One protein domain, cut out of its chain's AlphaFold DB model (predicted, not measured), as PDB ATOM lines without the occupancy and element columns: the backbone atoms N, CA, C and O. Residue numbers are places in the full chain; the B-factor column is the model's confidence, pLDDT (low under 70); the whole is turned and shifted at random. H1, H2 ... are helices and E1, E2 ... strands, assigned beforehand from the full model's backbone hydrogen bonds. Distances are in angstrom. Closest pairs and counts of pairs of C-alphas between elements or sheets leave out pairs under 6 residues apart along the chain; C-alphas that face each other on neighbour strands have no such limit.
ATOM      1  N   VAL A  20     232.487 222.929 273.537       87.62
ATOM      2  CA  VAL A  20     231.894 221.609 273.312       87.62
ATOM      3  C   VAL A  20     232.943 220.519 273.558       87.62
ATOM      4  O   VAL A  20     234.023 220.519 272.965       87.62
ATOM      5  N   ILE A  21     232.620 219.566 274.429       84.81
ATOM      6  CA  ILE A  21     233.413 218.363 274.701       84.81
ATOM      7  C   ILE A  21     232.667 217.128 274.208       84.81
ATOM      8  O   ILE A  21     231.442 217.063 274.296       84.81
ATOM      9  N   LYS A  22     233.398 216.127 273.705       85.56
ATOM     10  CA  LYS A  22     232.815 214.843 273.303       85.56
ATOM     11  C   LYS A  22     233.266 213.731 274.236       85.56
ATOM     12  O   LYS A  22     234.442 213.626 274.600       85.56
ATOM     13  N   LEU A  23     232.315 212.893 274.634       77.12
ATOM     14  CA  LEU A  23     232.614 211.651 275.329       77.12
ATOM     15  C   LEU A  23     233.341 210.710 274.376       77.12
ATOM     16  O   LEU A  23     232.930 210.527 273.231       77.12
ATOM     17  N   ASN A  24     234.384 210.057 274.881       74.69
ATOM     18  CA  ASN A  24     234.961 208.919 274.187       74.69
ATOM     19  C   ASN A  24     233.864 207.839 274.014       74.69
ATOM     20  O   ASN A  24     233.221 207.483 275.008       74.69
ATOM     21  N   PRO A  25     233.643 207.288 272.804       70.31
ATOM     22  CA  PRO A  25     232.600 206.288 272.544       70.31
ATOM     23  C   PRO A  25     232.754 205.000 273.375       70.31
ATOM     24  O   PRO A  25     231.784 204.270 273.598       70.31
ATOM     25  N   HIS A  26     233.955 204.729 273.888       69.06
ATOM     26  CA  HIS A  26     234.238 203.625 274.804       69.06
ATOM     27  C   HIS A  26     233.891 203.945 276.271       69.06
ATOM     28  O   HIS A  26     233.751 203.030 277.083       69.06
ATOM     29  N   ASN A  27     233.685 205.218 276.625       68.06
ATOM     30  CA  ASN A  27     233.280 205.662 277.960       68.06
ATOM     31  C   ASN A  27     231.755 205.563 278.113       68.06
ATOM     32  O   ASN A  27     231.016 206.545 278.040       68.06
ATOM     33  N   ARG A  28     231.272 204.333 278.304       63.22
ATOM     34  CA  ARG A  28     229.849 204.020 278.481       63.22
ATOM     35  C   ARG A  28     229.375 204.427 279.879       63.22
ATOM     36  O   ARG A  28     229.235 203.578 280.752       63.22
ATOM     37  N   ASN A  29     229.107 205.711 280.103       70.25
ATOM     38  CA  ASN A  29     228.355 206.133 281.284       70.25
ATOM     39  C   ASN A  29     226.844 206.039 280.984       70.25
ATOM     40  O   ASN A  29     226.358 206.807 280.152       70.25
ATOM     41  N   PRO A  30     226.088 205.127 281.623       68.38
ATOM     42  CA  PRO A  30     224.657 204.969 281.365       68.38
ATOM     43  C   PRO A  30     223.836 206.213 281.730       68.38
ATOM     44  O   PRO A  30     222.786 206.407 281.138       68.38
ATOM     45  N   LEU A  31     224.328 207.071 282.634       69.00
ATOM     46  CA  LEU A  31     223.662 208.325 283.010       69.00
ATOM     47  C   LEU A  31     223.842 209.441 281.976       69.00
ATOM     48  O   LEU A  31     223.089 210.405 281.990       69.00
ATOM     49  N   LEU A  32     224.861 209.330 281.118       73.75
ATOM     50  CA  LEU A  32     225.159 210.320 280.078       73.75
ATOM     51  C   LEU A  32     224.684 209.866 278.692       73.75
ATOM     52  O   LEU A  32     224.649 210.672 277.769       73.75
ATOM     53  N   LYS A  33     224.280 208.598 278.536       70.44
ATOM     54  CA  LYS A  33     223.508 208.157 277.367       70.44
ATOM     55  C   LYS A  33     222.122 208.808 277.445       70.44
ATOM     56  O   LYS A  33     221.518 208.729 278.511       70.44
ATOM     57  N   PRO A  34     221.596 209.424 276.374       79.50
ATOM     58  CA  PRO A  34     221.897 209.219 274.949       79.50
ATOM     59  C   PRO A  34     222.953 210.152 274.324       79.50
ATOM     60  O   PRO A  34     223.228 210.030 273.134       79.50
ATOM     61  N   TYR A  35     223.564 211.060 275.083       82.12
ATOM     62  CA  TYR A  35     224.328 212.167 274.509       82.12
ATOM     63  C   TYR A  35     225.824 211.869 274.371       82.12
ATOM     64  O   TYR A  35     226.465 211.304 275.259       82.12
ATOM     65  N   SER A  36     226.396 212.274 273.236       82.31
ATOM     66  CA  SER A  36     227.825 212.103 272.937       82.31
ATOM     67  C   SER A  36     228.633 213.395 273.078       82.31
ATOM     68  O   SER A  36     229.854 213.334 273.228       82.31
ATOM     69  N   ALA A  37     227.964 214.550 273.070       86.81
ATOM     70  CA  ALA A  37     228.572 215.866 273.173       86.81
ATOM     71  C   ALA A  37     227.894 216.708 274.259       86.81
ATOM     72  O   ALA A  37     226.703 216.566 274.538       86.81
ATOM     73  N   PHE A  38     228.689 217.571 274.885       87.69
ATOM     74  CA  PHE A  38     228.273 218.405 276.004       87.69
ATOM     75  C   PHE A  38     228.914 219.781 275.900       87.69
ATOM     76  O   PHE A  38     230.070 219.889 275.498       87.69
ATOM     77  N   ILE A  39     228.199 220.822 276.312       88.31
ATOM     78  CA  ILE A  39     228.727 222.182 276.412       88.31
ATOM     79  C   ILE A  39     229.155 222.483 277.851       88.31
ATOM     80  O   ILE A  39     228.444 222.163 278.802       88.31
ATOM     81  N   ALA A  40     230.317 223.107 278.022       88.62
ATOM     82  CA  ALA A  40     230.811 223.552 279.318       88.62
ATOM     83  C   ALA A  40     230.120 224.847 279.765       88.62
ATOM     84  O   ALA A  40     230.236 225.880 279.109       88.62
ATOM     85  N   LEU A  41     229.451 224.808 280.915       88.19
ATOM     86  CA  LEU A  41     228.729 225.944 281.498       88.19
ATOM     87  C   LEU A  41     229.399 226.505 282.759       88.19
ATOM     88  O   LEU A  41     229.017 227.570 283.242       88.19
ATOM     89  N   SER A  42     230.417 225.829 283.297       85.69
ATOM     90  CA  SER A  42     231.233 226.357 284.393       85.69
ATOM     91  C   SER A  42     232.442 227.155 283.902       85.69
ATOM     92  O   SER A  42     232.999 226.905 282.832       85.69
ATOM     93  N   TYR A  43     232.882 228.114 284.718       79.69
ATOM     94  CA  TYR A  43     234.092 228.894 284.459       79.69
ATOM     95  C   TYR A  43     235.363 228.089 284.761       79.69
ATOM     96  O   TYR A  43     235.350 227.197 285.608       79.69
ATOM     97  N   ALA A  44     236.495 228.470 284.154       70.12
ATOM     98  CA  ALA A  44     237.775 227.762 284.277       70.12
ATOM     99  C   ALA A  44     238.236 227.503 285.727       70.12
ATOM    100  O   ALA A  44     238.904 226.509 286.001       70.12
ATOM    101  N   GLN A  45     237.854 228.376 286.664       65.69
ATOM    102  CA  GLN A  45     238.167 228.249 288.090       65.69
ATOM    103  C   GLN A  45     237.430 227.087 288.772       65.69
ATOM    104  O   GLN A  45     237.959 226.493 289.709       65.69
ATOM    105  N   PHE A  46     236.244 226.711 288.286       69.44
ATOM    106  CA  PHE A  46     235.508 225.551 288.793       69.44
ATOM    107  C   PHE A  46     236.286 224.247 288.549       69.44
ATOM    108  O   PHE A  46     236.208 223.316 289.347       69.44
ATOM    109  N   HIS A  47     237.136 224.215 287.515       67.69
ATOM    110  CA  HIS A  47     237.901 223.028 287.115       67.69
ATOM    111  C   HIS A  47     239.024 222.663 288.091       67.69
ATOM    112  O   HIS A  47     239.502 221.529 288.064       67.69
ATOM    113  N   TYR A  48     239.411 223.564 289.005       66.69
ATOM    114  CA  TYR A  48     240.338 223.225 290.092       66.69
ATOM    115  C   TYR A  48     239.766 222.173 291.055       66.69
ATOM    116  O   TYR A  48     240.533 221.521 291.759       66.69
ATOM    117  N   SER A  49     238.445 221.972 291.058       70.12
ATOM    118  CA  SER A  49     237.788 220.886 291.795       70.12
ATOM    119  C   SER A  49     237.820 219.534 291.068       70.12
ATOM    120  O   SER A  49     237.399 218.534 291.636       70.12
ATOM    121  N   GLY A  50     238.276 219.496 289.811       72.88
ATOM    122  CA  GLY A  50     238.122 218.339 288.922       72.88
ATOM    123  C   GLY A  50     236.722 218.179 288.327       72.88
ATOM    124  O   GLY A  50     236.531 217.343 287.445       72.88
ATOM    125  N   MET A  51     235.766 219.017 288.733       82.25
ATOM    126  CA  MET A  51     234.392 218.987 288.247       82.25
ATOM    127  C   MET A  51     234.175 219.954 287.080       82.25
ATOM    128  O   MET A  51     234.848 220.978 286.954       82.25
ATOM    129  N   LEU A  52     233.185 219.638 286.251       83.75
ATOM    130  CA  LEU A  52     232.724 220.449 285.131       83.75
ATOM    131  C   LEU A  52     231.194 220.466 285.128       83.75
ATOM    132  O   LEU A  52     230.563 219.406 285.154       83.75
ATOM    133  N   LEU A  53     230.600 221.660 285.093       87.12
ATOM    134  CA  LEU A  53     229.165 221.801 284.859       87.12
ATOM    135  C   LEU A  53     228.916 221.757 283.357       87.12
ATOM    136  O   LEU A  53     229.480 222.570 282.620       87.12
ATOM    137  N   VAL A  54     228.068 220.836 282.915       87.06
ATOM    138  CA  VAL A  54     227.740 220.671 281.503       87.06
ATOM    139  C   VAL A  54     226.250 220.498 281.258       87.06
ATOM    140  O   VAL A  54     225.516 220.031 282.130       87.06
ATOM    141  N   ALA A  55     225.834 220.808 280.035       89.31
ATOM    142  CA  ALA A  55     224.561 220.368 279.476       89.31
ATOM    143  C   ALA A  55     224.818 219.550 278.204       89.31
ATOM    144  O   ALA A  55     225.813 219.811 277.516       89.31
ATOM    145  N   PRO A  56     223.973 218.564 277.872       89.38
ATOM    146  CA  PRO A  56     224.034 217.919 276.576       89.38
ATOM    147  C   PRO A  56     223.903 218.923 275.432       89.38
ATOM    148  O   PRO A  56     223.167 219.909 275.523       89.38
ATOM    149  N   TYR A  57     224.643 218.658 274.362       88.06
ATOM    150  CA  TYR A  57     224.695 219.505 273.180       88.06
ATOM    151  C   TYR A  57     224.525 218.648 271.931       88.06
ATOM    152  O   TYR A  57     225.325 217.747 271.678       88.06
ATOM    153  N   GLU A  58     223.484 218.920 271.154       85.88
ATOM    154  CA  GLU A  58     223.148 218.175 269.942       85.88
ATOM    155  C   GLU A  58     222.452 219.110 268.949       85.88
ATOM    156  O   GLU A  58     221.716 220.005 269.361       85.88
ATOM    157  N   ASN A  59     222.685 218.919 267.646       86.12
ATOM    158  CA  ASN A  59     222.083 219.737 266.579       86.12
ATOM    159  C   ASN A  59     222.235 221.250 266.816       86.12
ATOM    160  O   ASN A  59     221.283 222.020 266.699       86.12
ATOM    161  N   ASP A  60     223.432 221.650 267.230       81.62
ATOM    162  CA  ASP A  60     223.795 223.022 267.570       81.62
ATOM    163  C   ASP A  60     222.960 223.707 268.660       81.62
ATOM    164  O   ASP A  60     222.941 224.929 268.794       81.62
ATOM    165  N   SER A  61     222.286 222.909 269.487       82.94
ATOM    166  CA  SER A  61     221.410 223.394 270.545       82.94
ATOM    167  C   SER A  61     221.753 222.762 271.887       82.94
ATOM    168  O   SER A  61     222.095 221.581 271.993       82.94
ATOM    169  N   MET A  62     221.630 223.561 272.947       85.62
ATOM    170  CA  MET A  62     221.718 223.058 274.314       85.62
ATOM    171  C   MET A  62     220.419 222.366 274.714       85.62
ATOM    172  O   MET A  62     219.327 222.927 274.590       85.62
ATOM    173  N   ILE A  63     220.540 221.164 275.266       85.44
ATOM    174  CA  ILE A  63     219.406 220.420 275.807       85.44
ATOM    175  C   ILE A  63     219.370 220.651 277.317       85.44
ATOM    176  O   ILE A  63     220.119 220.059 278.088       85.44
ATOM    177  N   PHE A  64     218.485 221.552 277.739       72.88
ATOM    178  CA  PHE A  64     218.388 222.037 279.121       72.88
ATOM    179  C   PHE A  64     217.689 221.091 280.099       72.88
ATOM    180  O   PHE A  64     217.650 221.371 281.293       72.88
ATOM    181  N   GLU A  65     217.134 219.983 279.613       70.62
ATOM    182  CA  GLU A  65     216.430 219.011 280.455       70.62
ATOM    183  C   GLU A  65     217.359 218.358 281.488       70.62
ATOM    184  O   GLU A  65     216.895 217.853 282.509       70.62
ATOM    185  N   LEU A  66     218.676 218.386 281.245       69.62
ATOM    186  CA  LEU A  66     219.674 217.696 282.049       69.62
ATOM    187  C   LEU A  66     220.920 218.570 282.241       69.62
ATOM    188  O   LEU A  66     221.754 218.705 281.351       69.62
ATOM    189  N   LEU A  67     221.073 219.136 283.438       78.12
ATOM    190  CA  LEU A  67     222.318 219.767 283.868       78.12
ATOM    191  C   LEU A  67     223.124 218.749 284.677       78.12
ATOM    192  O   LEU A  67     222.646 218.238 285.693       78.12
ATOM    193  N   HIS A  68     224.348 218.452 284.250       77.94
ATOM    194  CA  HIS A  68     225.207 217.488 284.929       77.94
ATOM    195  C   HIS A  68     226.451 218.163 285.491       77.94
ATOM    196  O   HIS A  68     227.133 218.921 284.807       77.94
ATOM    197  N   CYS A  69     226.784 217.828 286.734       81.69
ATOM    198  CA  CYS A  69     228.102 218.084 287.290       81.69
ATOM    199  C   CYS A  69     228.900 216.786 287.183       81.69
ATOM    200  O   CYS A  69     228.553 215.790 287.822       81.69
ATOM    201  N   ILE A  70     229.918 216.769 286.329       77.25
ATOM    202  CA  ILE A  70     230.699 215.566 286.044       77.25
ATOM    203  C   ILE A  70     232.136 215.745 286.511       77.25
ATOM    204  O   ILE A  70     232.716 216.815 286.343       77.25
ATOM    205  N   ASP A  71     232.715 214.678 287.058       77.88
ATOM    206  CA  ASP A  71     234.162 214.596 287.228       77.88
ATOM    207  C   ASP A  71     234.791 214.483 285.836       77.88
ATOM    208  O   ASP A  71     234.665 213.465 285.145       77.88
ATOM    209  N   PHE A  72     235.412 215.577 285.403       72.12
ATOM    210  CA  PHE A  72     236.061 215.662 284.106       72.12
ATOM    211  C   PHE A  72     237.408 214.930 284.094       72.12
ATOM    212  O   PHE A  72     237.829 214.445 283.046       72.12
ATOM    213  N   GLN A  73     238.083 214.816 285.239       66.00
ATOM    214  CA  GLN A  73     239.393 214.172 285.315       66.00
ATOM    215  C   GLN A  73     239.287 212.650 285.216       66.00
ATOM    216  O   GLN A  73     240.098 212.021 284.539       66.00
ATOM    217  N   ALA A  74     238.267 212.053 285.835       65.62
ATOM    218  CA  ALA A  74     238.050 210.603 285.822       65.62
ATOM    219  C   ALA A  74     237.573 210.055 284.462       65.62
ATOM    220  O   ALA A  74     237.390 208.848 284.287       65.62
ATOM    221  N   ARG A  75     237.305 210.929 283.492       65.56
ATOM    222  CA  ARG A  75     236.644 210.590 282.233       65.56
ATOM    223  C   ARG A  75     237.524 211.103 281.094       65.56
ATOM    224  O   ARG A  75     237.671 212.299 280.904       65.56
ATOM    225  N   ASN A  76     238.123 210.194 280.327       66.44
ATOM    226  CA  ASN A  76     239.000 210.523 279.195       66.44
ATOM    227  C   ASN A  76     238.211 211.177 278.041       66.44
ATOM    228  O   ASN A  76     237.863 210.507 277.069       66.44
ATOM    229  N   PHE A  77     237.866 212.459 278.166       70.62
ATOM    230  CA  PHE A  77     237.153 213.220 277.141       70.62
ATOM    231  C   PHE A  77     238.061 213.571 275.970       70.62
ATOM    232  O   PHE A  77     239.199 214.014 276.153       70.62
ATOM    233  N   GLU A  78     237.513 213.464 274.764       66.88
ATOM    234  CA  GLU A  78     238.152 214.018 273.583       66.88
ATOM    235  C   GLU A  78     237.769 215.490 273.460       66.88
ATOM    236  O   GLU A  78     236.594 215.872 273.441       66.88
ATOM    237  N   ARG A  79     238.794 216.339 273.388       63.84
ATOM    238  CA  ARG A  79     238.606 217.762 273.122       63.84
ATOM    239  C   ARG A  79     238.466 217.932 271.622       63.84
ATOM    240  O   ARG A  79     239.381 217.590 270.875       63.84
ATOM    241  N   GLN A  80     237.334 218.460 271.189       61.34
ATOM    242  CA  GLN A  80     237.194 218.924 269.817       61.34
ATOM    243  C   GLN A  80     237.934 220.267 269.671       61.34
ATOM    244  O   GLN A  80     238.079 220.992 270.664       61.34
ATOM    245  N   PRO A  81     238.412 220.618 268.464       56.81
ATOM    246  CA  PRO A  81     238.813 221.985 268.157       56.81
ATOM    247  C   PRO A  81     237.692 222.934 268.572       56.81
ATOM    248  O   PRO A  81     236.517 222.617 268.401       56.81
ATOM    249  N   LEU A  82     238.078 224.052 269.176       56.69
ATOM    250  CA  LEU A  82     237.194 224.969 269.875       56.69
ATOM    251  C   LEU A  82     236.096 225.511 268.939       56.69
ATOM    252  O   LEU A  82     236.274 226.542 268.298       56.69
ATOM    253  N   VAL A  83     234.945 224.842 268.888       57.69
ATOM    254  CA  VAL A  83     233.691 225.481 268.485       57.69
ATOM    255  C   VAL A  83     233.236 226.242 269.722       57.69
ATOM    256  O   VAL A  83     232.514 225.716 270.566       57.69
ATOM    257  N   GLN A  84     233.806 227.434 269.912       63.75
ATOM    258  CA  GLN A  84     233.351 228.342 270.955       63.75
ATOM    259  C   GLN A  84     232.082 228.996 270.434       63.75
ATOM    260  O   GLN A  84     232.143 229.862 269.563       63.75
ATOM    261  N   LEU A  85     230.939 228.568 270.953       70.69
ATOM    262  CA  LEU A  85     229.696 229.289 270.719       70.69
ATOM    263  C   LEU A  85     229.807 230.697 271.310       70.69
ATOM    264  O   LEU A  85     230.507 230.904 272.309       70.69
ATOM    265  N   ASP A  86     229.125 231.666 270.693       81.12
ATOM    266  CA  ASP A  86     229.111 233.037 271.198       81.12
ATOM    267  C   ASP A  86     228.571 233.025 272.641       81.12
ATOM    268  O   ASP A  86     227.442 232.584 272.883       81.12
ATOM    269  N   PRO A  87     229.338 233.516 273.633       79.25
ATOM    270  CA  PRO A  87     228.862 233.617 275.007       79.25
ATOM    271  C   PRO A  87     227.536 234.373 275.145       79.25
ATOM    272  O   PRO A  87     226.797 234.113 276.096       79.25
ATOM    273  N   LYS A  88     227.228 235.313 274.238       85.19
ATOM    274  CA  LYS A  88     225.922 235.986 274.204       85.19
ATOM    275  C   LYS A  88     224.810 235.018 273.832       85.19
ATOM    276  O   LYS A  88     223.809 234.978 274.535       85.19
ATOM    277  N   GLU A  89     225.006 234.216 272.794       83.88
ATOM    278  CA  GLU A  89     224.031 233.227 272.335       83.88
ATOM    279  C   GLU A  89     223.750 232.172 273.408       83.88
ATOM    280  O   GLU A  89     222.592 231.907 273.728       83.88
ATOM    281  N   ILE A  90     224.798 231.664 274.064       82.19
ATOM    282  CA  ILE A  90     224.651 230.723 275.183       82.19
ATOM    283  C   ILE A  90     223.819 231.348 276.309       82.19
ATOM    284  O   ILE A  90     222.907 230.715 276.841       82.19
ATOM    285  N   LYS A  91     224.115 232.600 276.685       81.88
ATOM    286  CA  LYS A  91     223.365 233.311 277.730       81.88
ATOM    287  C   LYS A  91     221.907 233.529 277.342       81.88
ATOM    288  O   LYS A  91     221.048 233.340 278.197       81.88
ATOM    289  N   THR A  92     221.632 233.892 276.091       85.50
ATOM    290  CA  THR A  92     220.265 234.064 275.583       85.50
ATOM    291  C   THR A  92     219.487 232.756 275.667       85.50
ATOM    292  O   THR A  92     218.421 232.735 276.273       85.50
ATOM    293  N   GLN A  93     220.053 231.648 275.177       80.31
ATOM    294  CA  GLN A  93     219.411 230.329 275.251       80.31
ATOM    295  C   GLN A  93     219.130 229.895 276.703       80.31
ATOM    296  O   GLN A  93     218.073 229.329 276.985       80.31
ATOM    297  N   ILE A  94     220.047 230.177 277.642       81.19
ATOM    298  CA  ILE A  94     219.831 229.929 279.080       81.19
ATOM    299  C   ILE A  94     218.674 230.790 279.612       81.19
ATOM    300  O   ILE A  94     217.800 230.280 280.312       81.19
ATOM    301  N   LEU A  95     218.669 232.086 279.296       82.25
ATOM    302  CA  LEU A  95     217.696 233.045 279.817       82.25
ATOM    303  C   LEU A  95     216.273 232.732 279.333       82.25
ATOM    304  O   LEU A  95     215.358 232.622 280.149       82.25
ATOM    305  N   GLU A  96     216.106 232.486 278.030       83.00
ATOM    306  CA  GLU A  96     214.825 232.106 277.415       83.00
ATOM    307  C   GLU A  96     214.214 230.863 278.071       83.00
ATOM    308  O   GLU A  96     213.001 230.773 278.267       83.00
ATOM    309  N   ARG A  97     215.058 229.900 278.452       76.50
ATOM    310  CA  ARG A  97     214.622 228.649 279.082       76.50
ATOM    311  C   ARG A  97     214.289 228.801 280.558       76.50
ATOM    312  O   ARG A  97     213.353 228.152 281.025       76.50
ATOM    313  N   LEU A  98     215.017 229.647 281.283       76.44
ATOM    314  CA  LEU A  98     214.752 229.922 282.696       76.44
ATOM    315  C   LEU A  98     213.560 230.869 282.911       76.44
ATOM    316  O   LEU A  98     213.109 230.994 284.048       76.44
ATOM    317  N   LYS A  99     213.020 231.479 281.843       74.88
ATOM    318  CA  LYS A  99     211.953 232.499 281.903       74.88
ATOM    319  C   LYS A  99     212.306 233.658 282.852       74.88
ATOM    320  O   LYS A  99     211.428 234.166 283.550       74.88
TER     321      LYS A  99
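AT A GLANCE: This is residues 20 to 99 of the 100 residues of an uncharacterized protein of Helicobacter pylori (UniProt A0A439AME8). The domain is one strongly twisted sheet of five strands, with E2 and E3 near the middle of the whole, a short helix H1 at one end of E3, and a longer helix H2 set off from the sheet. H1 only grazes the sheet, and a long loop, residues 23 to 36, joins E1 to E2. The printed part has 80 residues, with two named helices and five named strands in the order E1 E2 H1 E3 E4 E5 H2. The sheet's order is E4 - E3 - E2 - E1 - E5, all antiparallel, and the class is mixed, helices and strands. The whole is compact, with a radius of gyration of the C-alphas of 12.4 A and spans of 35 by 28 by 24 A.

IN THESE COORDINATES: E1 is residues 20 to 22, 6.8 A long, beginning at C-alpha 20 (231.894, 221.609, 273.312). E2 is residues 37 to 40, 10.1 A long. H1 is residues 44 to 49, 10.2 A long. E3, residues 51 to 58, is the longest strand by residues, running 21.5 A from C-alpha 51 (234.392, 218.987, 288.247). E4 is residues 68 to 71, 9.7 A long. E5 is residues 78 to 84, 15.3 A long. H2, residues 87 to 98, spans 16.5 A and ends at C-alpha 98 (214.752, 229.922, 282.696).

HOW THE PARTS SIT: From edge to edge of the sheet the strands' lines turn by 132 degrees. E1 and E2 form a hairpin, antiparallel at 140 degrees, with N 21 and O 38 2.8 A apart. On the other side of E1 lies the edge strand E5, at 161 degrees, with N 78 and O 22 3.1 A apart. E3 pairs with E2 over its residues 54 to 56, where N 39 and O 55 are 2.9 A apart. It pairs with E4, the other edge strand, over its residues 51 to 54, with N 54 and O 68 2.8 A apart. E3 and E4 form a hairpin. The closest C-alphas of H1 and E3, those of Phe 46 and Leu 52, are 6.9 A apart. H2 is not on the sheet and is apart from H1. In H2 every O i to N i+4 pair is within hydrogen-bond range; in H1 0 of 2 are, beside 3 of 3 O i to N i+3 pairs.

THE WHOLE: The two C-alphas farthest apart, those of His 26 and Lys 99, are 37.2 A apart. The printed part has no cut. The link from E1 to E2, with 14 residues, is long. The mean pLDDT of the printed part is 76.5; residues under 70 include 45 to 48, 73 to 76 and 78 to 84, and E5 has a mean of 61.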